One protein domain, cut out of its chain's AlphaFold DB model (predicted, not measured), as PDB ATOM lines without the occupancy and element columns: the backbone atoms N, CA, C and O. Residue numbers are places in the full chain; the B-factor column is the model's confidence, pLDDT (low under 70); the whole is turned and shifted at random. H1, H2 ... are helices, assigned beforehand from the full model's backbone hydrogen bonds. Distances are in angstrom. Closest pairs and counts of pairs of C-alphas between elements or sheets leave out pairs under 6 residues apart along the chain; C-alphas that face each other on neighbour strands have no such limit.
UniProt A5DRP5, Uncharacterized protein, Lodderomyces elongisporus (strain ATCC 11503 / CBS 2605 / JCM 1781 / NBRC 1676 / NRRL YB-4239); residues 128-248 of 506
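Overview. This is residues 128 to 248 of the 506 residues of an uncharacterized protein of Lodderomyces elongisporus (strain ATCC 11503 / CBS 2605 / JCM 1781 / NBRC 1676 / NRRL YB-4239) (UniProt A5DRP5). The long helix H6 runs side by side with the hairpin of H7 and H8, the three centres making a triangle, and at the end of this group where H6 ends the helices H1, H3 and H4 gather, at steep angles to one another where they touch. The short H2 and H5 lie near H6. The printed part has 121 residues with eight named helices, H1 to H8 in order along the chain, and no named strand, an all-helix domain. It is compact, with a radius of gyration of the C-alphas of 14.9 A, and spans 44 by 31 by 25 A.

Arrangement. Start at H6, residues 199 to 216. With its residues 202 to 206 alone it only just touches H7, residues 224 to 233, with 3 pairs of C-alphas within 8 A; the closest are those of Phe 202 and Gly 230, 6.9 A apart. H6 and H7 form a helical hairpin, at a shallow tilt of 19 degrees, opposite ways. H7 forms another with H8, residues 237 to 247, which it touches at a shallow tilt of 1 degree, the closest C-alphas being those of Ala 231 and Lys 240, 4.9 A apart. With residues 214 to 215 alone H6 only just touches H1, residues 128 to 138, with 3 pairs within 8 A, at a steep tilt of 61 degrees; C-alphas 132 and 214 are the closest, 7.4 A apart. H3, residues 156 to 171, only just touches H1 with residues 158 to 162 alone, also with 3 pairs, and C-alphas 128 and 161 are the closest, 5.6 A apart. H3 touches H4, residues 177 to 183, with residues 166 to 170 alone; the closest C-alphas, of Leu 169 and Asp 179, are 6.6 A apart. This helical hairpin has a steep tilt of 37 degrees, only just past shallow. H3 and H6 are apart. H2, residues 149 to 152, is close to H6 but not clearly touching, with C-alphas 151 and 210 closest at 7.9 A; so is H5, residues 188 to 191, with C-alphas 188 and 209 at 7.3 A. In H1, H3, H4, H7 and H8 every O i to N i+4 pair is within hydrogen-bond range, in H6 13 of 14; H2 and H5 are too short for such a pair.

Along the chain. Find C-alpha 199 at (33.942, 31.786, -51.110); from there H6 runs 25.3 A to C-alpha 216 at (36.836, 33.000, -26.032). H3 measures 22.1 A, H1 15.8 A. H8 runs 15.1 A to C-alpha 247 at (44.218, 22.031, -40.772).

Size, cuts and confidence. The C-alphas farthest apart, of Gly 174 and Ser 238, are 45.6 A apart. The printed part has no cut, and no link is long. The mean pLDDT of the printed part is 76.4; look for values under 70 at 26 residues, among them residues 128 to 144.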
ATOM      1  N   ALA A 128      47.150  31.722 -19.868       48.72
ATOM      2  CA  ALA A 128      46.532  32.218 -21.099       48.72
ATOM      3  C   ALA A 128      45.979  33.649 -20.955       48.72
ATOM      4  O   ALA A 128      45.962  34.416 -21.921       48.72
ATOM      5  N   CYS A 129      45.513  34.018 -19.756       54.03
ATOM      6  CA  CYS A 129      44.816  35.280 -19.496       54.03
ATOM      7  C   CYS A 129      45.647  36.525 -19.854       54.03
ATOM      8  O   CYS A 129      45.091  37.405 -20.507       54.03
ATOM      9  N   PRO A 130      46.951  36.625 -19.510       57.44
ATOM     10  CA  PRO A 130      47.777  37.779 -19.858       57.44
ATOM     11  C   PRO A 130      47.825  38.026 -21.368       57.44
ATOM     12  O   PRO A 130      47.461  39.109 -21.809       57.44
ATOM     13  N   ILE A 131      48.159  37.000 -22.160       56.12
ATOM     14  CA  ILE A 131      48.272  37.086 -23.627       56.12
ATOM     15  C   ILE A 131      46.918  37.447 -24.256       56.12
ATOM     16  O   ILE A 131      46.833  38.287 -25.155       56.12
ATOM     17  N   ILE A 132      45.841  36.822 -23.775       56.12
ATOM     18  CA  ILE A 132      44.477  37.069 -24.247       56.12
ATOM     19  C   ILE A 132      44.031  38.507 -23.928       56.12
ATOM     20  O   ILE A 132      43.498  39.188 -24.804       56.12
ATOM     21  N   ASN A 133      44.242  38.976 -22.699       58.91
ATOM     22  CA  ASN A 133      43.773  40.284 -22.244       58.91
ATOM     23  C   ASN A 133      44.625  41.425 -22.815       58.91
ATOM     24  O   ASN A 133      44.063  42.429 -23.243       58.91
ATOM     25  N   GLU A 134      45.945  41.250 -22.912       60.75
ATOM     26  CA  GLU A 134      46.852  42.168 -23.611       60.75
ATOM     27  C   GLU A 134      46.450  42.324 -25.087       60.75
ATOM     28  O   GLU A 134      46.419  43.437 -25.613       60.75
ATOM     29  N   ALA A 135      46.071  41.225 -25.753       55.72
ATOM     30  CA  ALA A 135      45.553  41.280 -27.116       55.72
ATOM     31  C   ALA A 135      44.186  41.990 -27.189       55.72
ATOM     32  O   ALA A 135      44.029  42.887 -28.011       55.72
ATOM     33  N   ARG A 136      43.223  41.671 -26.311       62.44
ATOM     34  CA  ARG A 136      41.893  42.326 -26.284       62.44
ATOM     35  C   ARG A 136      41.953  43.820 -25.962       62.44
ATOM     36  O   ARG A 136      41.117  44.577 -26.442       62.44
ATOM     37  N   GLN A 137      42.929  44.252 -25.162       63.31
ATOM     38  CA  GLN A 137      43.179  45.669 -24.875       63.31
ATOM     39  C   GLN A 137      43.768  46.422 -26.077       63.31
ATOM     40  O   GLN A 137      43.555  47.627 -26.192       63.31
ATOM     41  N   ARG A 138      44.510  45.738 -26.959       57.78
ATOM     42  CA  ARG A 138      45.142  46.341 -28.147       57.78
ATOM     43  C   ARG A 138      44.295  46.274 -29.414       57.78
ATOM     44  O   ARG A 138      44.422  47.175 -30.231       57.78
ATOM     45  N   TYR A 139      43.482  45.232 -29.575       60.03
ATOM     46  CA  TYR A 139      42.768  44.912 -30.816       60.03
ATOM     47  C   TYR A 139      41.253  44.805 -30.549       60.03
ATOM     48  O   TYR A 139      40.738  43.703 -30.339       60.03
ATOM     49  N   PRO A 140      40.523  45.936 -30.472       57.47
ATOM     50  CA  PRO A 140      39.095  45.948 -30.157       57.47
ATOM     51  C   PRO A 140      38.215  45.312 -31.249       57.47
ATOM     52  O   PRO A 140      38.576  45.222 -32.426       57.47
ATOM     53  N   HIS A 141      37.005  44.893 -30.859       49.88
ATOM     54  CA  HIS A 141      36.067  44.199 -31.746       49.88
ATOM     55  C   HIS A 141      35.614  45.084 -32.921       49.88
ATOM     56  O   HIS A 141      34.758  45.960 -32.773       49.88
ATOM     57  N   GLY A 142      36.170  44.802 -34.100       48.88
ATOM     58  CA  GLY A 142      35.908  45.523 -35.350       48.88
ATOM     59  C   GLY A 142      37.168  45.732 -36.193       48.88
ATOM     60  O   GLY A 142      37.057  46.012 -37.383       48.88
ATOM     61  N   GLU A 143      38.355  45.556 -35.605       57.06
ATOM     62  CA  GLU A 143      39.614  45.549 -36.353       57.06
ATOM     63  C   GLU A 143      39.774  44.325 -37.276       57.06
ATOM     64  O   GLU A 143      39.011  43.359 -37.237       57.06
ATOM     65  N   ASP A 144      40.781  44.375 -38.147       68.44
ATOM     66  CA  ASP A 144      41.097  43.296 -39.081       68.44
ATOM     67  C   ASP A 144      41.719  42.100 -38.349       68.44
ATOM     68  O   ASP A 144      42.802  42.205 -37.775       68.44
ATOM     69  N   VAL A 145      41.090  40.925 -38.432       71.12
ATOM     70  CA  VAL A 145      41.559  39.709 -37.743       71.12
ATOM     71  C   VAL A 145      43.012  39.335 -38.080       71.12
ATOM     72  O   VAL A 145      43.685  38.684 -37.284       71.12
ATOM     73  N   ARG A 146      43.528  39.804 -39.227       68.50
ATOM     74  CA  ARG A 146      44.917  39.631 -39.680       68.50
ATOM     75  C   ARG A 146      45.954  40.423 -38.868       68.50
ATOM     76  O   ARG A 146      47.144  40.144 -39.014       68.50
ATOM     77  N   VAL A 147      45.563  41.394 -38.029       66.44
ATOM     78  CA  VAL A 147      46.521  42.155 -37.192       66.44
ATOM     79  C   VAL A 147      46.802  41.516 -35.830       66.44
ATOM     80  O   VAL A 147      47.839  41.826 -35.239       66.44
ATOM     81  N   ILE A 148      45.948  40.605 -35.349       70.31
ATOM     82  CA  ILE A 148      46.115  39.977 -34.029       70.31
ATOM     83  C   ILE A 148      47.359  39.068 -34.011       70.31
ATOM     84  O   ILE A 148      47.463  38.179 -34.859       70.31
ATOM     85  N   PRO A 149      48.287  39.223 -33.040       63.94
ATOM     86  CA  PRO A 149      49.590  38.559 -33.036       63.94
ATOM     87  C   PRO A 149      49.571  37.052 -33.297       63.94
ATOM     88  O   PRO A 149      50.317  36.599 -34.158       63.94
ATOM     89  N   TYR A 150      48.704  36.288 -32.623       67.19
ATOM     90  CA  TYR A 150      48.636  34.825 -32.767       67.19
ATOM     91  C   TYR A 150      47.751  34.334 -33.925       67.19
ATOM     92  O   TYR A 150      47.733  33.143 -34.207       67.19
ATOM     93  N   ILE A 151      47.039  35.230 -34.620       74.38
ATOM     94  CA  ILE A 151      46.384  34.927 -35.907       74.38
ATOM     95  C   ILE A 151      47.354  35.250 -37.060       74.38
ATOM     96  O   ILE A 151      47.396  34.541 -38.061       74.38
ATOM     97  N   ARG A 152      48.183  36.292 -36.891       68.38
ATOM     98  CA  ARG A 152      49.238  36.715 -37.825       68.38
ATOM     99  C   ARG A 152      50.490  35.829 -37.779       68.38
ATOM    100  O   ARG A 152      51.163  35.663 -38.791       68.38
ATOM    101  N   VAL A 153      50.833  35.309 -36.602       64.75
ATOM    102  CA  VAL A 153      51.952  34.388 -36.354       64.75
ATOM    103  C   VAL A 153      51.453  33.287 -35.407       64.75
ATOM    104  O   VAL A 153      51.535  33.453 -34.189       64.75
ATOM    105  N   PRO A 154      50.902  32.182 -35.940       72.00
ATOM    106  CA  PRO A 154      50.331  31.108 -35.129       72.00
ATOM    107  C   PRO A 154      51.362  30.439 -34.206       72.00
ATOM    108  O   PRO A 154      52.344  29.851 -34.671       72.00
ATOM    109  N   ASP A 155      51.129  30.525 -32.893       70.19
ATOM    110  CA  ASP A 155      52.078  30.130 -31.848       70.19
ATOM    111  C   ASP A 155      51.579  28.903 -31.063       70.19
ATOM    112  O   ASP A 155      50.522  28.921 -30.429       70.19
ATOM    113  N   ILE A 156      52.365  27.823 -31.084       71.62
ATOM    114  CA  ILE A 156      52.014  26.545 -30.449       71.62
ATOM    115  C   ILE A 156      51.945  26.626 -28.915       71.62
ATOM    116  O   ILE A 156      51.278  25.797 -28.297       71.62
ATOM    117  N   ALA A 157      52.590  27.613 -28.279       69.38
ATOM    118  CA  ALA A 157      52.441  27.836 -26.841       69.38
ATOM    119  C   ALA A 157      51.035  28.361 -26.502       69.38
ATOM    120  O   ALA A 157      50.421  27.903 -25.539       69.38
ATOM    121  N   VAL A 158      50.492  29.252 -27.339       73.25
ATOM    122  CA  VAL A 158      49.135  29.804 -27.186       73.25
ATOM    123  C   VAL A 158      48.087  28.708 -27.388       73.25
ATOM    124  O   VAL A 158      47.211  28.538 -26.543       73.25
ATOM    125  N   GLU A 159      48.222  27.886 -28.433       78.88
ATOM    126  CA  GLU A 159      47.286  26.778 -28.684       78.88
ATOM    127  C   GLU A 159      47.335  25.683 -27.604       78.88
ATOM    128  O   GLU A 159      46.301  25.101 -27.268       78.88
ATOM    129  N   LYS A 160      48.508  25.427 -27.004       74.19
ATOM    130  CA  LYS A 160      48.631  24.543 -25.831       74.19
ATOM    131  C   LYS A 160      47.932  25.125 -24.601       74.19
ATOM    132  O   LYS A 160      47.218  24.389 -23.925       74.19
ATOM    133  N   ALA A 161      48.080  26.424 -24.336       73.44
ATOM    134  CA  ALA A 161      47.410  27.090 -23.217       73.44
ATOM    135  C   ALA A 161      45.875  27.114 -23.388       73.44
ATOM    136  O   ALA A 161      45.138  26.838 -22.440       73.44
ATOM    137  N   PHE A 162      45.383  27.360 -24.609       81.06
ATOM    138  CA  PHE A 162      43.953  27.306 -24.941       81.06
ATOM    139  C   PHE A 162      43.371  25.895 -24.730       81.06
ATOM    140  O   PHE A 162      42.289  25.753 -24.157       81.06
ATOM    141  N   MET A 163      44.098  24.844 -25.133       81.25
ATOM    142  CA  MET A 163      43.706  23.456 -24.855       81.25
ATOM    143  C   MET A 163      43.719  23.117 -23.366       81.25
ATOM    144  O   MET A 163      42.742  22.560 -22.878       81.25
ATOM    145  N   ALA A 164      44.785  23.460 -22.637       73.38
ATOM    146  CA  ALA A 164      44.913  23.127 -21.219       73.38
ATOM    147  C   ALA A 164      43.753  23.703 -20.385       73.38
ATOM    148  O   ALA A 164      43.232  23.034 -19.492       73.38
ATOM    149  N   TYR A 165      43.298  24.912 -20.725       75.75
ATOM    150  CA  TYR A 165      42.123  25.525 -20.112       75.75
ATOM    151  C   TYR A 165      40.812  24.798 -20.473       75.75
ATOM    152  O   TYR A 165      40.017  24.489 -19.582       75.75
ATOM    153  N   TYR A 166      40.600  24.454 -21.748       82.25
ATOM    154  CA  TYR A 166      39.434  23.677 -22.195       82.25
ATOM    155  C   TYR A 166      39.366  22.285 -21.541       82.25
ATOM    156  O   TYR A 166      38.329  21.899 -20.996       82.25
ATOM    157  N   ASP A 167      40.483  21.556 -21.521       80.25
ATOM    158  CA  ASP A 167      40.580  20.226 -20.919       80.25
ATOM    159  C   ASP A 167      40.366  20.293 -19.393       80.25
ATOM    160  O   ASP A 167      39.680  19.436 -18.827       80.25
ATOM    161  N   LYS A 168      40.840  21.355 -18.715       75.31
ATOM    162  CA  LYS A 168      40.548  21.597 -17.290       75.31
ATOM    163  C   LYS A 168      39.065  21.899 -17.040       75.31
ATOM    164  O   LYS A 168      38.501  21.358 -16.088       75.31
ATOM    165  N   LEU A 169      38.406  22.695 -17.891       76.31
ATOM    166  CA  LEU A 169      36.954  22.926 -17.813       76.31
ATOM    167  C   LEU A 169      36.147  21.634 -18.027       76.31
ATOM    168  O   LEU A 169      35.121  21.441 -17.373       76.31
ATOM    169  N   LEU A 170      36.594  20.735 -18.912       82.88
ATOM    170  CA  LEU A 170      35.966  19.424 -19.109       82.88
ATOM    171  C   LEU A 170      36.158  18.485 -17.910       82.88
ATOM    172  O   LEU A 170      35.200  17.822 -17.512       82.88
ATOM    173  N   ALA A 171      37.367  18.430 -17.346       78.69
ATOM    174  CA  ALA A 171      37.727  17.525 -16.252       78.69
ATOM    175  C   ALA A 171      37.196  17.958 -14.870       78.69
ATOM    176  O   ALA A 171      37.177  17.153 -13.936       78.69
ATOM    177  N   LYS A 172      36.766  19.219 -14.722       79.50
ATOM    178  CA  LYS A 172      36.252  19.784 -13.468       79.50
ATOM    179  C   LYS A 172      35.051  18.987 -12.938       79.50
ATOM    180  O   LYS A 172      33.980  18.968 -13.541       79.50
ATOM    181  N   GLN A 173      35.197  18.368 -11.767       80.56
ATOM    182  CA  GLN A 173      34.061  17.784 -11.048       80.56
ATOM    183  C   GLN A 173      33.192  18.903 -10.451       80.56
ATOM    184  O   GLN A 173      33.708  19.937 -10.035       80.56
ATOM    185  N   GLY A 174      31.866  18.720 -10.429       79.00
ATOM    186  CA  GLY A 174      30.942  19.728  -9.888       79.00
ATOM    187  C   GLY A 174      30.834  21.020 -10.715       79.00
ATOM    188  O   GLY A 174      30.734  22.100 -10.136       79.00
ATOM    189  N   ARG A 175      30.869  20.935 -12.058       78.88
ATOM    190  CA  ARG A 175      30.720  22.096 -12.964       78.88
ATOM    191  C   ARG A 175      29.512  22.967 -12.610       78.88
ATOM    192  O   ARG A 175      28.374  22.503 -12.617       78.88
ATOM    193  N   THR A 176      29.775  24.251 -12.390       76.88
ATOM    194  CA  THR A 176      28.760  25.286 -12.173       76.88
ATOM    195  C   THR A 176      28.019  25.626 -13.470       76.88
ATOM    196  O   THR A 176      28.454  25.281 -14.572       76.88
ATOM    197  N   GLN A 177      26.920  26.379 -13.368       73.12
ATOM    198  CA  GLN A 177      26.255  26.963 -14.538       73.12
ATOM    199  C   GLN A 177      27.221  27.806 -15.391       73.12
ATOM    200  O   GLN A 177      27.180  27.719 -16.617       73.12
ATOM    201  N   ASN A 178      28.145  28.538 -14.759       68.88
ATOM    202  CA  ASN A 178      29.134  29.368 -15.450       68.88
ATOM    203  C   ASN A 178      30.180  28.528 -16.201       68.88
ATOM    204  O   ASN A 178      30.509  28.863 -17.335       68.88
ATOM    205  N   ASP A 179      30.639  27.408 -15.630       70.25
ATOM    206  CA  ASP A 179      31.536  26.468 -16.327       70.25
ATOM    207  C   ASP A 179      30.856  25.874 -17.572       70.25
ATOM    208  O   ASP A 179      31.462  25.771 -18.637       70.25
ATOM    209  N   ASN A 180      29.569  25.528 -17.463       76.06
ATOM    210  CA  ASN A 180      28.784  25.006 -18.583       76.06
ATOM    211  C   ASN A 180      28.495  26.087 -19.646       76.06
ATOM    212  O   ASN A 180      28.521  25.790 -20.840       76.06
ATOM    213  N   MET A 181      28.282  27.348 -19.246       76.19
ATOM    214  CA  MET A 181      28.179  28.483 -20.176       76.19
ATOM    215  C   MET A 181      29.501  28.753 -20.903       76.19
ATOM    216  O   MET A 181      29.471  28.998 -22.109       76.19
ATOM    217  N   ALA A 182      30.637  28.671 -20.202       73.50
ATOM    218  CA  ALA A 182      31.972  28.827 -20.775       73.50
ATOM    219  C   ALA A 182      32.295  27.700 -21.768       73.50
ATOM    220  O   ALA A 182      32.642  27.985 -22.910       73.50
ATOM    221  N   LEU A 183      32.075  26.431 -21.396       80.69
ATOM    222  CA  LEU A 183      32.166  25.288 -22.320       80.69
ATOM    223  C   LEU A 183      31.241  25.463 -23.534       80.69
ATOM    224  O   LEU A 183      31.638  25.189 -24.666       80.69
ATOM    225  N   GLY A 184      30.046  26.015 -23.320       80.56
ATOM    226  CA  GLY A 184      29.108  26.397 -24.371       80.56
ATOM    227  C   GLY A 184      29.576  27.528 -25.297       80.56
ATOM    228  O   GLY A 184      28.818  27.877 -26.199       80.56
ATOM    229  N   GLN A 185      30.763  28.118 -25.106       83.06
ATOM    230  CA  GLN A 185      31.414  29.008 -26.082       83.06
ATOM    231  C   GLN A 185      32.386  28.265 -27.010       83.06
ATOM    232  O   GLN A 185      32.667  28.760 -28.094       83.06
ATOM    233  N   TYR A 186      32.869  27.073 -26.652       86.00
ATOM    234  CA  TYR A 186      33.779  26.289 -27.505       86.00
ATOM    235  C   TYR A 186      33.049  25.566 -28.651       86.00
ATOM    236  O   TYR A 186      33.676  25.055 -29.575       86.00
ATOM    237  N   ASP A 187      31.716  25.555 -28.615       86.94
ATOM    238  CA  ASP A 187      30.844  25.032 -29.664       86.94
ATOM    239  C   ASP A 187      30.697  26.044 -30.817       86.94
ATOM    240  O   ASP A 187      29.747  26.833 -30.874       86.94
ATOM    241  N   ILE A 188      31.672  26.039 -31.732       88.62
ATOM    242  CA  ILE A 188      31.700  26.929 -32.905       88.62
ATOM    243  C   ILE A 188      30.443  26.763 -33.768       88.62
ATOM    244  O   ILE A 188      29.866  27.768 -34.177       88.62
ATOM    245  N   ALA A 189      29.966  25.533 -33.980       85.44
ATOM    246  CA  ALA A 189      28.783  25.256 -34.796       85.44
ATOM    247  C   ALA A 189      27.514  25.950 -34.259       85.44
ATOM    248  O   ALA A 189      26.710  26.464 -35.040       85.44
ATOM    249  N   LYS A 190      27.338  26.015 -32.928       86.81
ATOM    250  CA  LYS A 190      26.235  26.762 -32.298       86.81
ATOM    251  C   LYS A 190      26.471  28.275 -32.234       86.81
ATOM    252  O   LYS A 190      25.497  29.024 -32.272       86.81
ATOM    253  N   ARG A 191      27.719  28.736 -32.084       87.38
ATOM    254  CA  ARG A 191      28.040  30.160 -31.845       87.38
ATOM    255  C   ARG A 191      28.248  30.979 -33.111       87.38
ATOM    256  O   ARG A 191      27.764  32.104 -33.183       87.38
ATOM    257  N   VAL A 192      28.918  30.409 -34.106       87.31
ATOM    258  CA  VAL A 192      29.196  31.034 -35.403       87.31
ATOM    259  C   VAL A 192      28.683  30.097 -36.507       87.31
ATOM    260  O   VAL A 192      29.471  29.455 -37.200       87.31
ATOM    261  N   PRO A 193      27.351  29.949 -36.653       84.81
ATOM    262  CA  PRO A 193      26.765  28.952 -37.545       84.81
ATOM    263  C   PRO A 193      27.102  29.211 -39.020       84.81
ATOM    264  O   PRO A 193      27.048  30.348 -39.495       84.81
ATOM    265  N   LEU A 194      27.377  28.128 -39.748       84.56
ATOM    266  CA  LEU A 194      27.612  28.111 -41.195       84.56
ATOM    267  C   LEU A 194      26.387  28.666 -41.950       84.56
ATOM    268  O   LEU A 194      25.327  28.040 -41.974       84.56
ATOM    269  N   LYS A 195      26.521  29.859 -42.547       81.38
ATOM    270  CA  LYS A 195      25.437  30.596 -43.233       81.38
ATOM    271  C   LYS A 195      25.913  31.262 -44.535       81.38
ATOM    272  O   LYS A 195      25.813  32.474 -44.695       81.38
ATOM    273  N   PHE A 196      26.456  30.465 -45.450       83.44
ATOM    274  CA  PHE A 196      26.944  30.894 -46.768       83.44
ATOM    275  C   PHE A 196      26.919  29.719 -47.761       83.44
ATOM    276  O   PHE A 196      26.706  28.572 -47.363       83.44
ATOM    277  N   SER A 197      27.159  29.997 -49.046       76.50
ATOM    278  CA  SER A 197      27.260  28.974 -50.106       76.50
ATOM    279  C   SER A 197      28.368  29.236 -51.139       76.50
ATOM    280  O   SER A 197      28.407  28.575 -52.172       76.50
ATOM    281  N   ASP A 198      29.256  30.195 -50.873       76.88
ATOM    282  CA  ASP A 198      30.302  30.694 -51.771       76.88
ATOM    283  C   ASP A 198      31.590  31.054 -50.999       76.88
ATOM    284  O   ASP A 198      31.639  30.987 -49.767       76.88
ATOM    285  N   GLU A 199      32.661  31.402 -51.724       77.56
ATOM    286  CA  GLU A 199      33.942  31.786 -51.110       77.56
ATOM    287  C   GLU A 199      33.854  33.104 -50.326       77.56
ATOM    288  O   GLU A 199      34.451  33.212 -49.257       77.56
ATOM    289  N   GLU A 200      33.110  34.105 -50.804       74.50
ATOM    290  CA  GLU A 200      33.029  35.410 -50.131       74.50
ATOM    291  C   GLU A 200      32.308  35.306 -48.779       74.50
ATOM    292  O   GLU A 200      32.809  35.810 -47.768       74.50
ATOM    293  N   GLY A 201      31.190  34.576 -48.724       76.62
ATOM    294  CA  GLY A 201      30.480  34.277 -47.487       76.62
ATOM    295  C   GLY A 201      31.279  33.376 -46.543       76.62
ATOM    296  O   GLY A 201      31.244  33.599 -45.330       76.62
ATOM    297  N   PHE A 202      32.076  32.431 -47.063       86.88
ATOM    298  CA  PHE A 202      33.039  31.685 -46.242       86.88
ATOM    299  C   PHE A 202      34.093  32.614 -45.631       86.88
ATOM    300  O   PHE A 202      34.362  32.529 -44.437       86.88
ATOM    301  N   MET A 203      34.677  33.531 -46.411       82.94
ATOM    302  CA  MET A 203      35.698  34.465 -45.918       82.94
ATOM    303  C   MET A 203      35.132  35.491 -44.927       82.94
ATOM    304  O   MET A 203      35.863  35.971 -44.057       82.94
ATOM    305  N   PHE A 204      33.842  35.820 -45.020       78.19
ATOM    306  CA  PHE A 204      33.134  36.586 -43.994       78.19
ATOM    307  C   PHE A 204      32.962  35.762 -42.708       78.19
ATOM    308  O   PHE A 204      33.392  36.194 -41.638       78.19
ATOM    309  N   TRP A 205      32.423  34.543 -42.815       88.62
ATOM    310  CA  TRP A 205      32.234  33.627 -41.686       88.62
ATOM    311  C   TRP A 205      33.549  33.275 -40.973       88.62
ATOM    312  O   TRP A 205      33.601  33.297 -39.745       88.62
ATOM    313  N   LEU A 206      34.637  33.038 -41.711       89.25
ATOM    314  CA  LEU A 206      35.958  32.744 -41.151       89.25
ATOM    315  C   LEU A 206      36.463  33.884 -40.255       89.25
ATOM    316  O   LEU A 206      37.032  33.627 -39.196       89.25
ATOM    317  N   LYS A 207      36.222  35.146 -40.633       82.69
ATOM    318  CA  LYS A 207      36.556  36.299 -39.780       82.69
ATOM    319  C   LYS A 207      35.734  36.283 -38.491       82.69
ATOM    320  O   LYS A 207      36.298  36.509 -37.426       82.69
ATOM    321  N   SER A 208      34.445  35.939 -38.557       82.75
ATOM    322  CA  SER A 208      33.605  35.756 -37.364       82.75
ATOM    323  C   SER A 208      34.092  34.605 -36.471       82.75
ATOM    324  O   SER A 208      34.143  34.768 -35.254       82.75
ATOM    325  N   VAL A 209      34.520  33.474 -37.045       90.00
ATOM    326  CA  VAL A 209      35.122  32.349 -36.299       90.00
ATOM    327  C   VAL A 209      36.421  32.773 -35.618       90.00
ATOM    328  O   VAL A 209      36.647  32.426 -34.463       90.00
ATOM    329  N   LEU A 210      37.258  33.561 -36.292       87.38
ATOM    330  CA  LEU A 210      38.518  34.061 -35.745       87.38
ATOM    331  C   LEU A 210      38.329  35.123 -34.654       87.38
ATOM    332  O   LEU A 210      39.065  35.128 -33.668       87.38
ATOM    333  N   TRP A 211      37.299  35.964 -34.765       81.00
ATOM    334  CA  TRP A 211      36.853  36.823 -33.664       81.00
ATOM    335  C   TRP A 211      36.304  36.024 -32.491       81.00
ATOM    336  O   TRP A 211      36.631  36.326 -31.348       81.00
ATOM    337  N   HIS A 212      35.552  34.954 -32.735       84.81
ATOM    338  CA  HIS A 212      35.085  34.076 -31.665       84.81
ATOM    339  C   HIS A 212      36.251  33.329 -30.985       84.81
ATOM    340  O   HIS A 212      36.326  33.289 -29.756       84.81
ATOM    341  N   LYS A 213      37.234  32.846 -31.761       86.88
ATOM    342  CA  LYS A 213      38.514  32.309 -31.266       86.88
ATOM    343  C   LYS A 213      39.221  33.306 -30.347       86.88
ATOM    344  O   LYS A 213      39.610  32.931 -29.245       86.88
ATOM    345  N   HIS A 214      39.346  34.565 -30.763       78.75
ATOM    346  CA  HIS A 214      39.981  35.620 -29.972       78.75
ATOM    347  C   HIS A 214      39.194  35.966 -28.684       78.75
ATOM    348  O   HIS A 214      39.755  36.072 -27.584       78.75
ATOM    349  N   THR A 215      37.872  36.084 -28.798       75.94
ATOM    350  CA  THR A 215      36.967  36.491 -27.710       75.94
ATOM    351  C   THR A 215      36.745  35.394 -26.661       75.94
ATOM    352  O   THR A 215      36.409  35.715 -25.522       75.94
ATOM    353  N   TYR A 216      37.029  34.121 -26.972       77.50
ATOM    354  CA  TYR A 216      36.836  33.000 -26.032       77.50
ATOM    355  C   TYR A 216      38.039  32.055 -25.858       77.50
ATOM    356  O   TYR A 216      37.963  31.135 -25.052       77.50
ATOM    357  N   GLY A 217      39.166  32.284 -26.543       78.50
ATOM    358  CA  GLY A 217      40.365  31.444 -26.419       78.50
ATOM    359  C   GLY A 217      40.150  30.024 -26.951       78.50
ATOM    360  O   GLY A 217      40.520  29.053 -26.295       78.50
ATOM    361  N   VAL A 218      39.481  29.889 -28.103       85.88
ATOM    362  CA  VAL A 218      39.135  28.573 -28.670       85.88
ATOM    363  C   VAL A 218      40.354  27.961 -29.381       85.88
ATOM    364  O   VAL A 218      40.873  28.571 -30.320       85.88
ATOM    365  N   PRO A 219      40.833  26.767 -28.989       87.06
ATOM    366  CA  PRO A 219      41.950  26.112 -29.665       87.06
ATOM    367  C   PRO A 219      41.551  25.586 -31.052       87.06
ATOM    368  O   PRO A 219      40.450  25.066 -31.238       87.06
ATOM    369  N   ASP A 220      42.469  25.649 -32.019       89.44
ATOM    370  CA  ASP A 220      42.252  25.273 -33.429       89.44
ATOM    371  C   ASP A 220      41.733  23.840 -33.596       89.44
ATOM    372  O   ASP A 220      40.904  23.564 -34.463       89.44
ATOM    373  N   LYS A 221      42.142  22.937 -32.700       87.94
ATOM    374  CA  LYS A 221      41.667  21.546 -32.601       87.94
ATOM    375  C   LYS A 221      40.135  21.406 -32.533       87.94
ATOM    376  O   LYS A 221      39.617  20.373 -32.947       87.94
ATOM    377  N   LEU A 222      39.417  22.425 -32.051       89.06
ATOM    378  CA  LEU A 222      37.947  22.467 -31.996       89.06
ATOM    379  C   LEU A 222      37.314  23.230 -33.176       89.06
ATOM    380  O   LEU A 222      36.105  23.166 -33.373       89.06
ATOM    381  N   ILE A 223      38.125  23.931 -33.972       90.88
ATOM    382  CA  ILE A 223      37.706  24.777 -35.099       90.88
ATOM    383  C   ILE A 223      37.860  24.028 -36.438       90.88
ATOM    384  O   ILE A 223      37.029  24.168 -37.332       90.88
ATOM    385  N   ILE A 224      38.884  23.174 -36.561       90.19
ATOM    386  CA  ILE A 224      39.270  22.436 -37.781       90.19
ATOM    387  C   ILE A 224      38.112  21.718 -38.487       90.19
ATOM    388  O   ILE A 224      38.005  21.783 -39.713       90.19
ATOM    389  N   ASN A 225      37.235  21.039 -37.745       88.25
ATOM    390  CA  ASN A 225      36.120  20.315 -38.359       88.25
ATOM    391  C   ASN A 225      35.079  21.276 -38.950       88.25
ATOM    392  O   ASN A 225      34.587  21.025 -40.046       88.25
ATOM    393  N   GLU A 226      34.825  22.415 -38.304       90.44
ATOM    394  CA  GLU A 226      33.922  23.437 -38.837       90.44
ATOM    395  C   GLU A 226      34.517  24.149 -40.054       90.44
ATOM    396  O   GLU A 226      33.788  24.426 -41.005       90.44
ATOM    397  N   LEU A 227      35.839  24.364 -40.099       90.62
ATOM    398  CA  LEU A 227      36.514  24.866 -41.306       90.62
ATOM    399  C   LEU A 227      36.329  23.897 -42.480       90.62
ATOM    400  O   LEU A 227      35.953  24.323 -43.572       90.62
ATOM    401  N   ARG A 228      36.562  22.594 -42.258       90.00
ATOM    402  CA  ARG A 228      36.381  21.536 -43.271       90.00
ATOM    403  C   ARG A 228      34.930  21.449 -43.745       90.00
ATOM    404  O   ARG A 228      34.678  21.401 -44.948       90.00
ATOM    405  N   ASN A 229      33.976  21.465 -42.813       89.19
ATOM    406  CA  ASN A 229      32.544  21.483 -43.108       89.19
ATOM    407  C   ASN A 229      32.180  22.717 -43.948       89.19
ATOM    408  O   ASN A 229      31.554  22.584 -44.997       89.19
ATOM    409  N   GLY A 230      32.641  23.902 -43.539       86.62
ATOM    410  CA  GLY A 230      32.403  25.158 -44.241       86.62
ATOM    411  C   GLY A 230      32.985  25.190 -45.652       86.62
ATOM    412  O   GLY A 230      32.275  25.539 -46.592       86.62
ATOM    413  N   ALA A 231      34.236  24.767 -45.840       86.81
ATOM    414  CA  ALA A 231      34.859  24.756 -47.162       86.81
ATOM    415  C   ALA A 231      34.111  23.834 -48.140       86.81
ATOM    416  O   ALA A 231      33.876  24.214 -49.290       86.81
ATOM    417  N   ASN A 232      33.641  22.674 -47.666       87.06
ATOM    418  CA  ASN A 232      32.837  21.745 -48.461       87.06
ATOM    419  C   ASN A 232      31.509  22.346 -48.968       87.06
ATOM    420  O   ASN A 232      31.064  21.969 -50.053       87.06
ATOM    421  N   LEU A 233      30.904  23.305 -48.253       86.69
ATOM    422  CA  LEU A 233      29.673  23.984 -48.692       86.69
ATOM    423  C   LEU A 233      29.889  24.916 -49.896       86.69
ATOM    424  O   LEU A 233      28.980  25.087 -50.706       86.69
ATOM    425  N   THR A 234      31.084  25.501 -50.040       80.00
ATOM    426  CA  THR A 234      31.374  26.536 -51.057       80.00
ATOM    427  C   THR A 234      31.483  26.019 -52.491       80.00
ATOM    428  O   THR A 234      31.535  26.814 -53.426       80.00
ATOM    429  N   LYS A 235      31.583  24.693 -52.674       78.31
ATOM    430  CA  LYS A 235      31.933  24.011 -53.939       78.31
ATOM    431  C   LYS A 235      33.312  24.370 -54.525       78.31
ATOM    432  O   LYS A 235      33.668  23.813 -55.559       78.31
ATOM    433  N   SER A 236      34.098  25.238 -53.886       77.94
ATOM    434  CA  SER A 236      35.447  25.594 -54.333       77.94
ATOM    435  C   SER A 236      36.456  24.541 -53.882       77.94
ATOM    436  O   SER A 236      36.798  24.469 -52.701       77.94
ATOM    437  N   GLU A 237      36.962  23.734 -54.817       76.12
ATOM    438  CA  GLU A 237      38.040  22.773 -54.532       76.12
ATOM    439  C   GLU A 237      39.282  23.489 -53.985       76.12
ATOM    440  O   GLU A 237      39.825  23.087 -52.961       76.12
ATOM    441  N   SER A 238      39.612  24.650 -54.564       66.56
ATOM    442  CA  SER A 238      40.667  25.548 -54.090       66.56
ATOM    443  C   SER A 238      40.588  25.873 -52.602       66.56
ATOM    444  O   SER A 238      41.620  25.956 -51.939       66.56
ATOM    445  N   LEU A 239      39.380  26.063 -52.076       73.75
ATOM    446  CA  LEU A 239      39.174  26.405 -50.676       73.75
ATOM    447  C   LEU A 239      39.173  25.168 -49.769       73.75
ATOM    448  O   LEU A 239      39.753  25.219 -48.685       73.75
ATOM    449  N   LYS A 240      38.593  24.044 -50.216       78.31
ATOM    450  CA  LYS A 240      38.671  22.753 -49.504       78.31
ATOM    451  C   LYS A 240      40.120  22.326 -49.293       78.31
ATOM    452  O   LYS A 240      40.505  22.037 -48.162       78.31
ATOM    453  N   ASP A 241      40.918  22.352 -50.359       70.50
ATOM    454  CA  ASP A 241      42.347  22.041 -50.326       70.50
ATOM    455  C   ASP A 241      43.095  22.939 -49.338       70.50
ATOM    456  O   ASP A 241      43.931  22.472 -48.566       70.50
ATOM    457  N   MET A 242      42.780  24.240 -49.334       70.75
ATOM    458  CA  MET A 242      43.475  25.215 -48.496       70.75
ATOM    459  C   MET A 242      43.182  24.994 -47.017       70.75
ATOM    460  O   MET A 242      44.098  25.013 -46.193       70.75
ATOM    461  N   ILE A 243      41.925  24.702 -46.690       82.38
ATOM    462  CA  ILE A 243      41.542  24.297 -45.346       82.38
ATOM    463  C   ILE A 243      42.198  22.970 -44.966       82.38
ATOM    464  O   ILE A 243      42.790  22.901 -43.893       82.38
ATOM    465  N   GLU A 244      42.174  21.942 -45.813       81.62
ATOM    466  CA  GLU A 244      42.777  20.645 -45.481       81.62
ATOM    467  C   GLU A 244      44.297  20.755 -45.256       81.62
ATOM    468  O   GLU A 244      44.827  20.212 -44.285       81.62
ATOM    469  N   MET A 245      45.004  21.526 -46.087       72.06
ATOM    470  CA  MET A 245      46.449  21.735 -45.966       72.06
ATOM    471  C   MET A 245      46.847  22.541 -44.718       72.06
ATOM    472  O   MET A 245      47.882  22.234 -44.110       72.06
ATOM    473  N   SER A 246      46.052  23.546 -44.327       76.19
ATOM    474  CA  SER A 246      46.280  24.342 -43.110       76.19
ATOM    475  C   SER A 246      45.763  23.669 -41.830       76.19
ATOM    476  O   SER A 246      46.278  23.961 -40.755       76.19
ATOM    477  N   CYS A 247      44.790  22.755 -41.918       80.75
ATOM    478  CA  CYS A 247      44.218  22.031 -40.772       80.75
ATOM    479  C   CYS A 247      44.910  20.696 -40.453       80.75
ATOM    480  O   CYS A 247      44.638  20.094 -39.412       80.75
ATOM    481  N   LYS A 248      45.776  20.198 -41.339       73.12
ATOM    482  CA  LYS A 248      46.520  18.953 -41.127       73.12
ATOM    483  C   LYS A 248      47.540  19.109 -39.995       73.12
ATOM    484  O   LYS A 248      48.464  19.911 -40.116       73.12
TER     485      LYS A 248